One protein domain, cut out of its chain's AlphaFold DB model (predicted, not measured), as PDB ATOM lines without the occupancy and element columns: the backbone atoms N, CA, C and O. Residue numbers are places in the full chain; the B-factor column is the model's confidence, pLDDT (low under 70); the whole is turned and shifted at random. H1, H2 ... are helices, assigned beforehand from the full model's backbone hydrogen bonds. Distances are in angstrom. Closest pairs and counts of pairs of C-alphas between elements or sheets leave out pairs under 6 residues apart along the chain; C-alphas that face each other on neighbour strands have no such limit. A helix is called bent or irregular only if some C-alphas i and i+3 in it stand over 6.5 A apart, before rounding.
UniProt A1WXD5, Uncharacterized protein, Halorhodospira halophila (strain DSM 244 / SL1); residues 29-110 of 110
ATOM      1  N   ALA A  29     377.157 -15.246 543.190       81.38
ATOM      2  CA  ALA A  29     375.780 -15.729 543.139       81.38
ATOM      3  C   ALA A  29     375.631 -17.119 542.498       81.38
ATOM      4  O   ALA A  29     374.767 -17.871 542.925       81.38
ATOM      5  N   GLY A  30     376.455 -17.467 541.504       82.88
ATOM      6  CA  GLY A  30     376.414 -18.772 540.836       82.88
ATOM      7  C   GLY A  30     376.937 -19.887 541.737       82.88
ATOM      8  O   GLY A  30     376.277 -20.903 541.899       82.88
ATOM      9  N   THR A  31     378.066 -19.658 542.415       86.38
ATOM     10  CA  THR A  31     378.591 -20.624 543.397       86.38
ATOM     11  C   THR A  31     377.611 -20.848 544.542       86.38
ATOM     12  O   THR A  31     377.361 -21.980 544.926       86.38
ATOM     13  N   LEU A  32     377.023 -19.772 545.069       88.62
ATOM     14  CA  LEU A  32     376.063 -19.899 546.156       88.62
ATOM     15  C   LEU A  32     374.756 -20.560 545.690       88.62
ATOM     16  O   LEU A  32     374.167 -21.328 546.440       88.62
ATOM     17  N   ALA A  33     374.320 -20.310 544.452       88.94
ATOM     18  CA  ALA A  33     373.173 -20.996 543.872       88.94
ATOM     19  C   ALA A  33     373.406 -22.504 543.726       88.94
ATOM     20  O   ALA A  33     372.517 -23.269 544.077       88.94
ATOM     21  N   ALA A  34     374.592 -22.925 543.278       89.38
ATOM     22  CA  ALA A  34     374.955 -24.338 543.211       89.38
ATOM     23  C   ALA A  34     374.894 -25.009 544.595       89.38
ATOM     24  O   ALA A  34     374.299 -26.076 544.720       89.38
ATOM     25  N   ASP A  35     375.404 -24.348 545.640       91.56
ATOM     26  CA  ASP A  35     375.320 -24.860 547.014       91.56
ATOM     27  C   ASP A  35     373.854 -25.001 547.496       91.56
ATOM     28  O   ASP A  35     373.494 -25.996 548.125       91.56
ATOM     29  N   TYR A  36     372.981 -24.031 547.185       89.62
ATOM     30  CA  TYR A  36     371.542 -24.134 547.484       89.62
ATOM     31  C   TYR A  36     370.872 -25.270 546.707       89.62
ATOM     32  O   TYR A  36     370.015 -25.967 547.247       89.62
ATOM     33  N   CYS A  37     371.246 -25.458 545.446       88.75
ATOM     34  CA  CYS A  37     370.732 -26.537 544.615       88.75
ATOM     35  C   CYS A  37     371.121 -27.915 545.162       88.75
ATOM     36  O   CYS A  37     370.284 -28.815 545.177       88.75
ATOM     37  N   ASP A  38     372.358 -28.072 545.632       90.62
ATOM     38  CA  ASP A  38     372.831 -29.301 546.277       90.62
ATOM     39  C   ASP A  38     372.035 -29.593 547.558       90.62
ATOM     40  O   ASP A  38     371.490 -30.686 547.716       90.62
ATOM     41  N   TYR A  39     371.840 -28.570 548.401       90.00
ATOM     42  CA  TYR A  39     370.981 -28.668 549.583       90.00
ATOM     43  C   TYR A  39     369.564 -29.139 549.230       90.00
ATOM     44  O   TYR A  39     369.072 -30.074 549.847       90.00
ATOM     45  N   ILE A  40     368.916 -28.544 548.219       87.06
ATOM     46  CA  ILE A  40     367.543 -28.909 547.824       87.06
ATOM     47  C   ILE A  40     367.457 -30.376 547.379       87.06
ATOM     48  O   ILE A  40     366.479 -31.050 547.692       87.06
ATOM     49  N   ARG A  41     368.467 -30.883 546.661       86.62
ATOM     50  CA  ARG A  41     368.477 -32.270 546.164       86.62
ATOM     51  C   ARG A  41     368.676 -33.300 547.267       86.62
ATOM     52  O   ARG A  41     368.145 -34.400 547.153       86.62
ATOM     53  N   HIS A  42     369.445 -32.952 548.292       87.25
ATOM     54  CA  HIS A  42     369.855 -33.876 549.347       87.25
ATOM     55  C   HIS A  42     369.172 -33.608 550.688       87.25
ATOM     56  O   HIS A  42     369.462 -34.295 551.664       87.25
ATOM     57  N   ALA A  43     368.248 -32.642 550.747       84.81
ATOM     58  CA  ALA A  43     367.531 -32.270 551.962       84.81
ATOM     59  C   ALA A  43     366.911 -33.480 552.665       84.81
ATOM     60  O   ALA A  43     367.059 -33.617 553.874       84.81
ATOM     61  N   ASP A  44     366.290 -34.391 551.920       83.62
ATOM     62  CA  ASP A  44     365.601 -35.546 552.506       83.62
ATOM     63  C   ASP A  44     366.541 -36.629 553.038       83.62
ATOM     64  O   ASP A  44     366.147 -37.416 553.898       83.62
ATOM     65  N   ASP A  45     367.770 -36.672 552.525       89.50
ATOM     66  CA  ASP A  45     368.797 -37.601 552.988       89.50
ATOM     67  C   ASP A  45     369.469 -37.094 554.279       89.50
ATOM     68  O   ASP A  45     370.173 -37.849 554.952       89.50
ATOM     69  N   MET A  46     369.258 -35.818 554.631       88.25
ATOM     70  CA  MET A  46     369.808 -35.170 555.820       88.25
ATOM     71  C   MET A  46     368.858 -35.274 557.012       88.25
ATOM     72  O   MET A  46     367.638 -35.142 556.886       88.25
ATOM     73  N   SER A  47     369.429 -35.427 558.207       90.88
ATOM     74  CA  SER A  47     368.671 -35.253 559.444       90.88
ATOM     75  C   SER A  47     368.202 -33.804 559.610       90.88
ATOM     76  O   SER A  47     368.754 -32.873 559.029       90.88
ATOM     77  N   PHE A  48     367.193 -33.586 560.453       85.25
ATOM     78  CA  PHE A  48     366.670 -32.243 560.717       85.25
ATOM     79  C   PHE A  48     367.733 -31.270 561.260       85.25
ATOM     80  O   PHE A  48     367.736 -30.096 560.897       85.25
ATOM     81  N   GLU A  49     368.642 -31.755 562.111       90.12
ATOM     82  CA  GLU A  49     369.747 -30.955 562.652       90.12
ATOM     83  C   GLU A  49     370.734 -30.570 561.542       90.12
ATOM     84  O   GLU A  49     371.034 -29.391 561.371       90.12
ATOM     85  N   GLU A  50     371.128 -31.524 560.692       88.94
ATOM     86  CA  GLU A  50     371.996 -31.261 559.535       88.94
ATOM     87  C   GLU A  50     371.346 -30.310 558.522       88.94
ATOM     88  O   GLU A  50     372.019 -29.434 557.973       88.94
ATOM     89  N   GLN A  51     370.034 -30.428 558.297       86.69
ATOM     90  CA  GLN A  51     369.297 -29.496 557.446       86.69
ATOM     91  C   GLN A  51     369.354 -28.073 558.009       86.69
ATOM     92  O   GLN A  51     369.622 -27.138 557.250       86.69
ATOM     93  N   GLN A  52     369.124 -27.901 559.319       88.88
ATOM     94  CA  GLN A  52     369.185 -26.593 559.976       88.88
ATOM     95  C   GLN A  52     370.584 -25.986 559.936       88.88
ATOM     96  O   GLN A  52     370.733 -24.804 559.615       88.88
ATOM     97  N   GLU A  53     371.615 -26.772 560.238       92.69
ATOM     98  CA  GLU A  53     372.999 -26.302 560.185       92.69
ATOM     99  C   GLU A  53     373.388 -25.895 558.762       92.69
ATOM    100  O   GLU A  53     373.954 -24.819 558.547       92.69
ATOM    101  N   THR A  54     373.021 -26.713 557.772       90.44
ATOM    102  CA  THR A  54     373.369 -26.475 556.370       90.44
ATOM    103  C   THR A  54     372.675 -25.230 555.829       90.44
ATOM    104  O   THR A  54     373.347 -24.362 555.265       90.44
ATOM    105  N   ILE A  55     371.362 -25.077 556.046       89.19
ATOM    106  CA  ILE A  55     370.636 -23.893 555.567       89.19
ATOM    107  C   ILE A  55     371.110 -22.615 556.270       89.19
ATOM    108  O   ILE A  55     371.271 -21.584 555.617       89.19
ATOM    109  N   THR A  56     371.429 -22.689 557.567       90.31
ATOM    110  CA  THR A  56     371.986 -21.558 558.326       90.31
ATOM    111  C   THR A  56     373.348 -21.151 557.771       90.31
ATOM    112  O   THR A  56     373.591 -19.975 557.503       90.31
ATOM    113  N   ALA A  57     374.231 -22.117 557.504       91.75
ATOM    114  CA  ALA A  57     375.544 -21.848 556.928       91.75
ATOM    115  C   ALA A  57     375.472 -21.272 555.500       91.75
ATOM    116  O   ALA A  57     376.379 -20.541 555.082       91.75
ATOM    117  N   LEU A  58     374.437 -21.616 554.726       90.19
ATOM    118  CA  LEU A  58     374.177 -21.025 553.410       90.19
ATOM    119  C   LEU A  58     373.663 -19.587 553.527       90.19
ATOM    120  O   LEU A  58     374.170 -18.713 552.821       90.19
ATOM    121  N   ASP A  59     372.745 -19.320 554.456       87.75
ATOM    122  CA  ASP A  59     372.214 -17.972 554.678       87.75
ATOM    123  C   ASP A  59     373.291 -17.009 555.198       87.75
ATOM    124  O   ASP A  59     373.452 -15.897 554.696       87.75
ATOM    125  N   GLU A  60     374.151 -17.454 556.115       90.44
ATOM    126  CA  GLU A  60     375.297 -16.647 556.536       90.44
ATOM    127  C   GLU A  60     376.240 -16.324 555.370       90.44
ATOM    128  O   GLU A  60     376.760 -15.210 555.262       90.44
ATOM    129  N   ARG A  61     376.489 -17.294 554.479       87.25
ATOM    130  CA  ARG A  61     377.302 -17.075 553.275       87.25
ATOM    131  C   ARG A  61     376.635 -16.069 552.339       87.25
ATOM    132  O   ARG A  61     377.334 -15.195 551.826       87.25
ATOM    133  N   TYR A  62     375.320 -16.162 552.150       86.81
ATOM    134  CA  TYR A  62     374.526 -15.196 551.392       86.81
ATOM    135  C   TYR A  62     374.690 -13.777 551.947       86.81
ATOM    136  O   TYR A  62     375.095 -12.869 551.211       86.81
ATOM    137  N   GLN A  63     374.475 -13.607 553.254       87.19
ATOM    138  CA  GLN A  63     374.591 -12.318 553.934       87.19
ATOM    139  C   GLN A  63     376.012 -11.750 553.844       87.19
ATOM    140  O   GLN A  63     376.192 -10.586 553.482       87.19
ATOM    141  N   ARG A  64     377.043 -12.570 554.099       87.94
ATOM    142  CA  ARG A  64     378.452 -12.142 554.031       87.94
ATOM    143  C   ARG A  64     378.867 -11.677 552.639       87.94
ATOM    144  O   ARG A  64     379.670 -10.755 552.526       87.94
ATOM    145  N   LYS A  65     378.353 -12.314 551.585       84.69
ATOM    146  CA  LYS A  65     378.689 -11.958 550.201       84.69
ATOM    147  C   LYS A  65     377.938 -10.724 549.693       84.69
ATOM    148  O   LYS A  65     378.286 -10.216 548.631       84.69
ATOM    149  N   GLY A  66     376.921 -10.237 550.414       83.50
ATOM    150  CA  GLY A  66     376.152  -9.053 550.015       83.50
ATOM    151  C   GLY A  66     375.481  -9.205 548.647       83.50
ATOM    152  O   GLY A  66     375.328  -8.229 547.909       83.50
ATOM    153  N   ILE A  67     375.130 -10.438 548.270       83.19
ATOM    154  CA  ILE A  67     374.529 -10.736 546.971       83.19
ATOM    155  C   ILE A  67     373.097 -10.204 546.962       83.19
ATOM    156  O   ILE A  67     372.342 -10.364 547.915       83.19
ATOM    157  N   ARG A  68     372.689  -9.590 545.850       83.00
ATOM    158  CA  ARG A  68     371.307  -9.143 545.669       83.00
ATOM    159  C   ARG A  68     370.374 -10.350 545.535       83.00
ATOM    160  O   ARG A  68     370.595 -11.194 544.667       83.00
ATOM    161  N   GLU A  69     369.285 -10.372 546.300       80.38
ATOM    162  CA  GLU A  69     368.307 -11.474 546.321       80.38
ATOM    163  C   GLU A  69     367.820 -11.881 544.916       80.38
ATOM    164  O   GLU A  69     367.773 -13.059 544.562       80.38
ATOM    165  N   SER A  70     367.527 -10.899 544.057       80.62
ATOM    166  CA  SER A  70     367.083 -11.162 542.682       80.62
ATOM    167  C   SER A  70     368.120 -11.931 541.858       80.62
ATOM    168  O   SER A  70     367.761 -12.721 540.992       80.62
ATOM    169  N   SER A  71     369.409 -11.689 542.107       80.44
ATOM    170  CA  SER A  71     370.505 -12.316 541.371       80.44
ATOM    171  C   SER A  71     370.696 -13.770 541.781       80.44
ATOM    172  O   SER A  71     370.899 -14.608 540.907       80.44
ATOM    173  N   ILE A  72     370.577 -14.084 543.074       82.75
ATOM    174  CA  ILE A  72     370.656 -15.474 543.530       82.75
ATOM    175  C   ILE A  72     369.427 -16.278 543.112       82.75
ATOM    176  O   ILE A  72     369.575 -17.386 542.612       82.75
ATOM    177  N   ARG A  73     368.223 -15.699 543.183       82.62
ATOM    178  CA  ARG A  73     367.000 -16.376 542.733       82.62
ATOM    179  C   ARG A  73     367.081 -16.786 541.260       82.62
ATOM    180  O   ARG A  73     366.770 -17.922 540.920       82.62
ATOM    181  N   VAL A  74     367.535 -15.878 540.391       86.31
ATOM    182  CA  VAL A  74     367.733 -16.174 538.959       86.31
ATOM    183  C   VAL A  74     368.842 -17.206 538.750       86.31
ATOM    184  O   VAL A  74     368.725 -18.036 537.853       86.31
ATOM    185  N   ALA A  75     369.908 -17.163 539.551       86.25
ATOM    186  CA  ALA A  75     370.980 -18.147 539.473       86.25
ATOM    187  C   ALA A  75     370.478 -19.552 539.847       86.25
ATOM    188  O   ALA A  75     370.665 -20.465 539.055       86.25
ATOM    189  N   ILE A  76     369.740 -19.710 540.951       84.44
ATOM    190  CA  ILE A  76     369.164 -21.003 541.370       84.44
ATOM    191  C   ILE A  76     368.198 -21.539 540.302       84.44
ATOM    192  O   ILE A  76     368.295 -22.696 539.906       84.44
ATOM    193  N   GLN A  77     367.319 -20.686 539.762       84.19
ATOM    194  CA  GLN A  77     366.383 -21.078 538.695       84.19
ATOM    195  C   GLN A  77     367.076 -21.573 537.420       84.19
ATOM    196  O   GLN A  77     366.510 -22.381 536.690       84.19
ATOM    197  N   ARG A  78     368.274 -21.063 537.123       85.44
ATOM    198  CA  ARG A  78     369.068 -21.503 535.969       85.44
ATOM    199  C   ARG A  78     369.884 -22.752 536.270       85.44
ATOM    200  O   ARG A  78     370.029 -23.582 535.383       85.44
ATOM    201  N   GLU A  79     370.409 -22.854 537.484       84.25
ATOM    202  CA  GLU A  79     371.320 -23.919 537.898       84.25
ATOM    203  C   GLU A  79     370.581 -25.244 538.128       84.25
ATOM    204  O   GLU A  79     371.049 -26.298 537.705       84.25
ATOM    205  N   CYS A  80     369.403 -25.207 538.760       83.88
ATOM    206  CA  CYS A  80     368.663 -26.418 539.116       83.88
ATOM    207  C   CYS A  80     367.137 -26.295 538.944       83.88
ATOM    208  O   CYS A  80     366.386 -26.481 539.907       83.88
ATOM    209  N   PRO A  81     366.642 -26.038 537.717       82.81
ATOM    210  CA  PRO A  81     365.204 -25.930 537.463       82.81
ATOM    211  C   PRO A  81     364.434 -27.198 537.862       82.81
ATOM    212  O   PRO A  81     363.352 -27.094 538.434       82.81
ATOM    213  N   ASP A  82     365.007 -28.383 537.627       82.56
ATOM    214  CA  ASP A  82     364.358 -29.660 537.947       82.56
ATOM    215  C   ASP A  82     364.261 -29.896 539.459       82.56
ATOM    216  O   ASP A  82     363.207 -30.279 539.955       82.56
ATOM    217  N   ALA A  83     365.327 -29.594 540.211       77.25
ATOM    218  CA  ALA A  83     365.331 -29.760 541.666       77.25
ATOM    219  C   ALA A  83     364.320 -28.823 542.342       77.25
ATOM    220  O   ALA A  83     363.640 -29.220 543.285       77.25
ATOM    221  N   LEU A  84     364.175 -27.594 541.829       79.31
ATOM    222  CA  LEU A  84     363.126 -26.676 542.269       79.31
ATOM    223  C   LEU A  84     361.729 -27.213 541.949       79.31
ATOM    224  O   LEU A  84     360.864 -27.185 542.815       79.31
ATOM    225  N   ALA A  85     361.507 -27.723 540.736       78.81
ATOM    226  CA  ALA A  85     360.211 -28.273 540.352       78.81
ATOM    227  C   ALA A  85     359.825 -29.495 541.206       78.81
ATOM    228  O   ALA A  85     358.685 -29.596 541.657       78.81
ATOM    229  N   GLU A  86     360.770 -30.399 541.474       78.56
ATOM    230  CA  GLU A  86     360.571 -31.551 542.361       78.56
ATOM    231  C   GLU A  86     360.278 -31.115 543.803       78.56
ATOM    232  O   GLU A  86     359.355 -31.633 544.436       78.56
ATOM    233  N   HIS A  87     361.022 -30.131 544.311       77.81
ATOM    234  CA  HIS A  87     360.798 -29.558 545.635       77.81
ATOM    235  C   HIS A  87     359.428 -28.868 545.746       77.81
ATOM    236  O   HIS A  87     358.709 -29.080 546.720       77.81
ATOM    237  N   ASP A  88     359.017 -28.097 544.738       79.81
ATOM    238  CA  ASP A  88     357.718 -27.418 544.705       79.81
ATOM    239  C   ASP A  88     356.557 -28.419 544.655       79.81
ATOM    240  O   ASP A  88     355.586 -28.281 545.399       79.81
ATOM    241  N   VAL A  89     356.660 -29.467 543.826       75.12
ATOM    242  CA  VAL A  89     355.666 -30.553 543.774       75.12
ATOM    243  C   VAL A  89     355.552 -31.246 545.128       75.12
ATOM    244  O   VAL A  89     354.442 -31.522 545.582       75.12
ATOM    245  N   ARG A  90     356.677 -31.490 545.799       74.62
ATOM    246  CA  ARG A  90     356.706 -32.103 547.129       74.62
ATOM    247  C   ARG A  90     356.061 -31.213 548.186       74.62
ATOM    248  O   ARG A  90     355.218 -31.689 548.938       74.62
ATOM    249  N   MET A  91     356.394 -29.924 548.207       74.44
ATOM    250  CA  MET A  91     355.783 -28.947 549.112       74.44
ATOM    251  C   MET A  91     354.273 -28.843 548.890       74.44
ATOM    252  O   MET A  91     353.503 -28.841 549.849       74.44
ATOM    253  N   LEU A  92     353.828 -28.808 547.633       73.12
ATOM    254  CA  LEU A  92     352.405 -28.817 547.290       73.12
ATOM    255  C   LEU A  92     351.723 -30.141 547.669       73.12
ATOM    256  O   LEU A  92     350.564 -30.123 548.079       73.12
ATOM    257  N   GLY A  93     352.430 -31.269 547.567       73.06
ATOM    258  CA  GLY A  93     351.972 -32.578 548.027       73.06
ATOM    259  C   GLY A  93     351.743 -32.615 549.537       73.06
ATOM    260  O   GLY A  93     350.638 -32.940 549.968       73.06
ATOM    261  N   LEU A  94     352.736 -32.186 550.324       69.62
ATOM    262  CA  LEU A  94     352.648 -32.088 551.787       69.62
ATOM    263  C   LEU A  94     351.505 -31.165 552.221       69.62
ATOM    264  O   LEU A  94     350.677 -31.540 553.045       69.62
ATOM    265  N   LEU A  95     351.395 -29.980 551.608       70.19
ATOM    266  CA  LEU A  95     350.288 -29.057 551.874       70.19
ATOM    267  C   LEU A  95     348.930 -29.672 551.507       70.19
ATOM    268  O   LEU A  95     347.944 -29.460 552.210       70.19
ATOM    269  N   GLY A  96     348.865 -30.439 550.419       71.19
ATOM    270  CA  GLY A  96     347.661 -31.148 549.995       71.19
ATOM    271  C   GLY A  96     347.222 -32.241 550.970       71.19
ATOM    272  O   GLY A  96     346.021 -32.397 551.194       71.19
ATOM    273  N   GLU A  97     348.166 -32.971 551.566       73.75
ATOM    274  CA  GLU A  97     347.898 -33.971 552.607       73.75
ATOM    275  C   GLU A  97     347.420 -33.313 553.901       73.75
ATOM    276  O   GLU A  97     346.342 -33.657 554.385       73.75
ATOM    277  N   THR A  98     348.113 -32.278 554.383       75.62
ATOM    278  CA  THR A  98     347.705 -31.538 555.588       75.62
ATOM    279  C   THR A  98     346.308 -30.924 555.443       75.62
ATOM    280  O   THR A  98     345.484 -30.998 556.351       75.62
ATOM    281  N   LEU A  99     345.987 -30.348 554.278       72.06
ATOM    282  CA  LEU A  99     344.650 -29.805 554.013       72.06
ATOM    283  C   LEU A  99     343.567 -30.892 553.977       72.06
ATOM    284  O   LEU A  99     342.405 -30.614 554.285       72.06
ATOM    285  N   ARG A 100     343.924 -32.118 553.582       77.56
ATOM    286  CA  ARG A 100     343.011 -33.263 553.579       77.56
ATOM    287  C   ARG A 100     342.729 -33.733 555.003       77.56
ATOM    288  O   ARG A 100     341.561 -33.874 555.340       77.56
ATOM    289  N   GLU A 101     343.766 -33.879 555.822       79.69
ATOM    290  CA  GLU A 101     343.655 -34.242 557.240       79.69
ATOM    291  C   GLU A 101     342.795 -33.234 558.007       79.69
ATOM    292  O   GLU A 101     341.808 -33.617 558.628       79.69
ATOM    293  N   MET A 102     343.061 -31.932 557.852       71.12
ATOM    294  CA  MET A 102     342.250 -30.883 558.482       71.12
ATOM    295  C   MET A 102     340.779 -30.925 558.049       71.12
ATOM    296  O   MET A 102     339.879 -30.643 558.838       71.12
ATOM    297  N   ARG A 103     340.503 -31.239 556.778       81.44
ATOM    298  CA  ARG A 103     339.125 -31.364 556.287       81.44
ATOM    299  C   ARG A 103     338.428 -32.573 556.905       81.44
ATOM    300  O   ARG A 103     337.250 -32.466 557.237       81.44
ATOM    301  N   ASP A 104     339.127 -33.694 557.012       80.56
ATOM    302  CA  ASP A 104     338.571 -34.933 557.539       80.56
ATOM    303  C   ASP A 104     338.309 -34.787 559.061       80.56
ATOM    304  O   ASP A 104     337.213 -35.110 559.516       80.56
ATOM    305  N   GLU A 105     339.195 -34.116 559.813       78.31
ATOM    306  CA  GLU A 105     338.963 -33.716 561.217       78.31
ATOM    307  C   GLU A 105     337.738 -32.797 561.382       78.31
ATOM    308  O   GLU A 105     336.910 -32.978 562.277       78.31
ATOM    309  N   LEU A 106     337.576 -31.808 560.497       76.00
ATOM    310  CA  LEU A 106     336.417 -30.910 560.521       76.00
ATOM    311  C   LEU A 106     335.100 -31.618 560.160       76.00
ATOM    312  O   LEU A 106     334.032 -31.133 560.534       76.00
ATOM    313  N   GLN A 107     335.153 -32.734 559.428       70.75
ATOM    314  CA  GLN A 107     333.979 -33.549 559.110       70.75
ATOM    315  C   GLN A 107     333.577 -34.480 560.256       70.75
ATOM    316  O   GLN A 107     332.383 -34.707 560.428       70.75
ATOM    317  N   GLU A 108     334.523 -34.967 561.060       72.44
ATOM    318  CA  GLU A 108     334.231 -35.774 562.256       72.44
ATOM    319  C   GLU A 108     333.607 -34.959 563.402       72.44
ATOM    320  O   GLU A 108     332.913 -35.508 564.256       72.44
ATOM    321  N   LEU A 109     333.804 -33.636 563.408       68.25
ATOM    322  CA  LEU A 109     333.217 -32.711 564.386       68.25
ATOM    323  C   LEU A 109     331.770 -32.278 564.062       68.25
ATOM    324  O   LEU A 109     331.218 -31.431 564.772       68.25
ATOM    325  N   ARG A 110     331.163 -32.814 562.996       51.50
ATOM    326  CA  ARG A 110     329.810 -32.477 562.530       51.50
ATOM    327  C   ARG A 110     328.813 -33.603 562.776       51.50
ATOM    328  O   ARG A 110     327.667 -33.263 563.148       51.50
TER     329      ARG A 110
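Overview. This is residues 29 to 110 of the 110 residues of an uncharacterized protein of Halorhodospira halophila (strain DSM 244 / SL1) (UniProt A1WXD5). A long helical arm, residues 88 to 110, sticks out from a small body in which H1 and H2 form a helical hairpin and H3 packs steeply on H1. H4 starts at this body, packs on H1 with residues 83 to 87 and runs outward as most of the arm. The printed part has 82 residues with four named helices, H1 to H4 in chain order, and no named strand: all helix. It is loose, with a radius of gyration of the C-alphas of 16.6 A; the arm makes the length in spans of 54 by 26 by 22 A.

Arrangement. Look first at H4, residues 81 to 108, which touches H1, residues 29 to 45, with residues 83 to 87 alone; the closest C-alphas are those of Arg 41 and Ala 83, 6.0 A apart, at a steep tilt of 45 degrees. H1 is the hub, touching three helices. H2, residues 48 to 65, touches H1 at Gln 51 and Ala 43, their closest C-alphas 6.4 A apart; this hairpin has a shallow tilt of 5 degrees, opposite ways. H3, residues 69 to 79, touches H1 at a steep tilt of 64 degrees, the same way, with the C-alphas of Ala 33 and Ile 76 closest at 4.7 A. H3 and H4 are close but not clearly touching, and H2 is apart from H3 and H4. Helix packing is mostly crossed, only just: 1 of 3 pairs is at a shallow tilt. Every O i to N i+4 pair is within hydrogen-bond range in H2, H3 and H4, and 11 of 13 are in H1.

Along the chain. Find C-alpha 81 at (365.204, -25.930, 537.463); from there H4 runs 40.9 A to C-alpha 108 at (334.231, -35.774, 562.256). H1 begins at C-alpha 29, (375.780, -15.729, 543.139), and spans 25.0 A; it is irregular, with C-alphas 41 and 44 lying 7.7 A apart. H2 spans 25.8 A and H3 15.3 A.

Size, cuts and confidence. The C-alphas of Lys 65 and Arg 110 are the two farthest apart, at 54.4 A. The printed part has no cut, and its three links are tight. Model confidence is under 70 at residue 94 and residues 109 to 110.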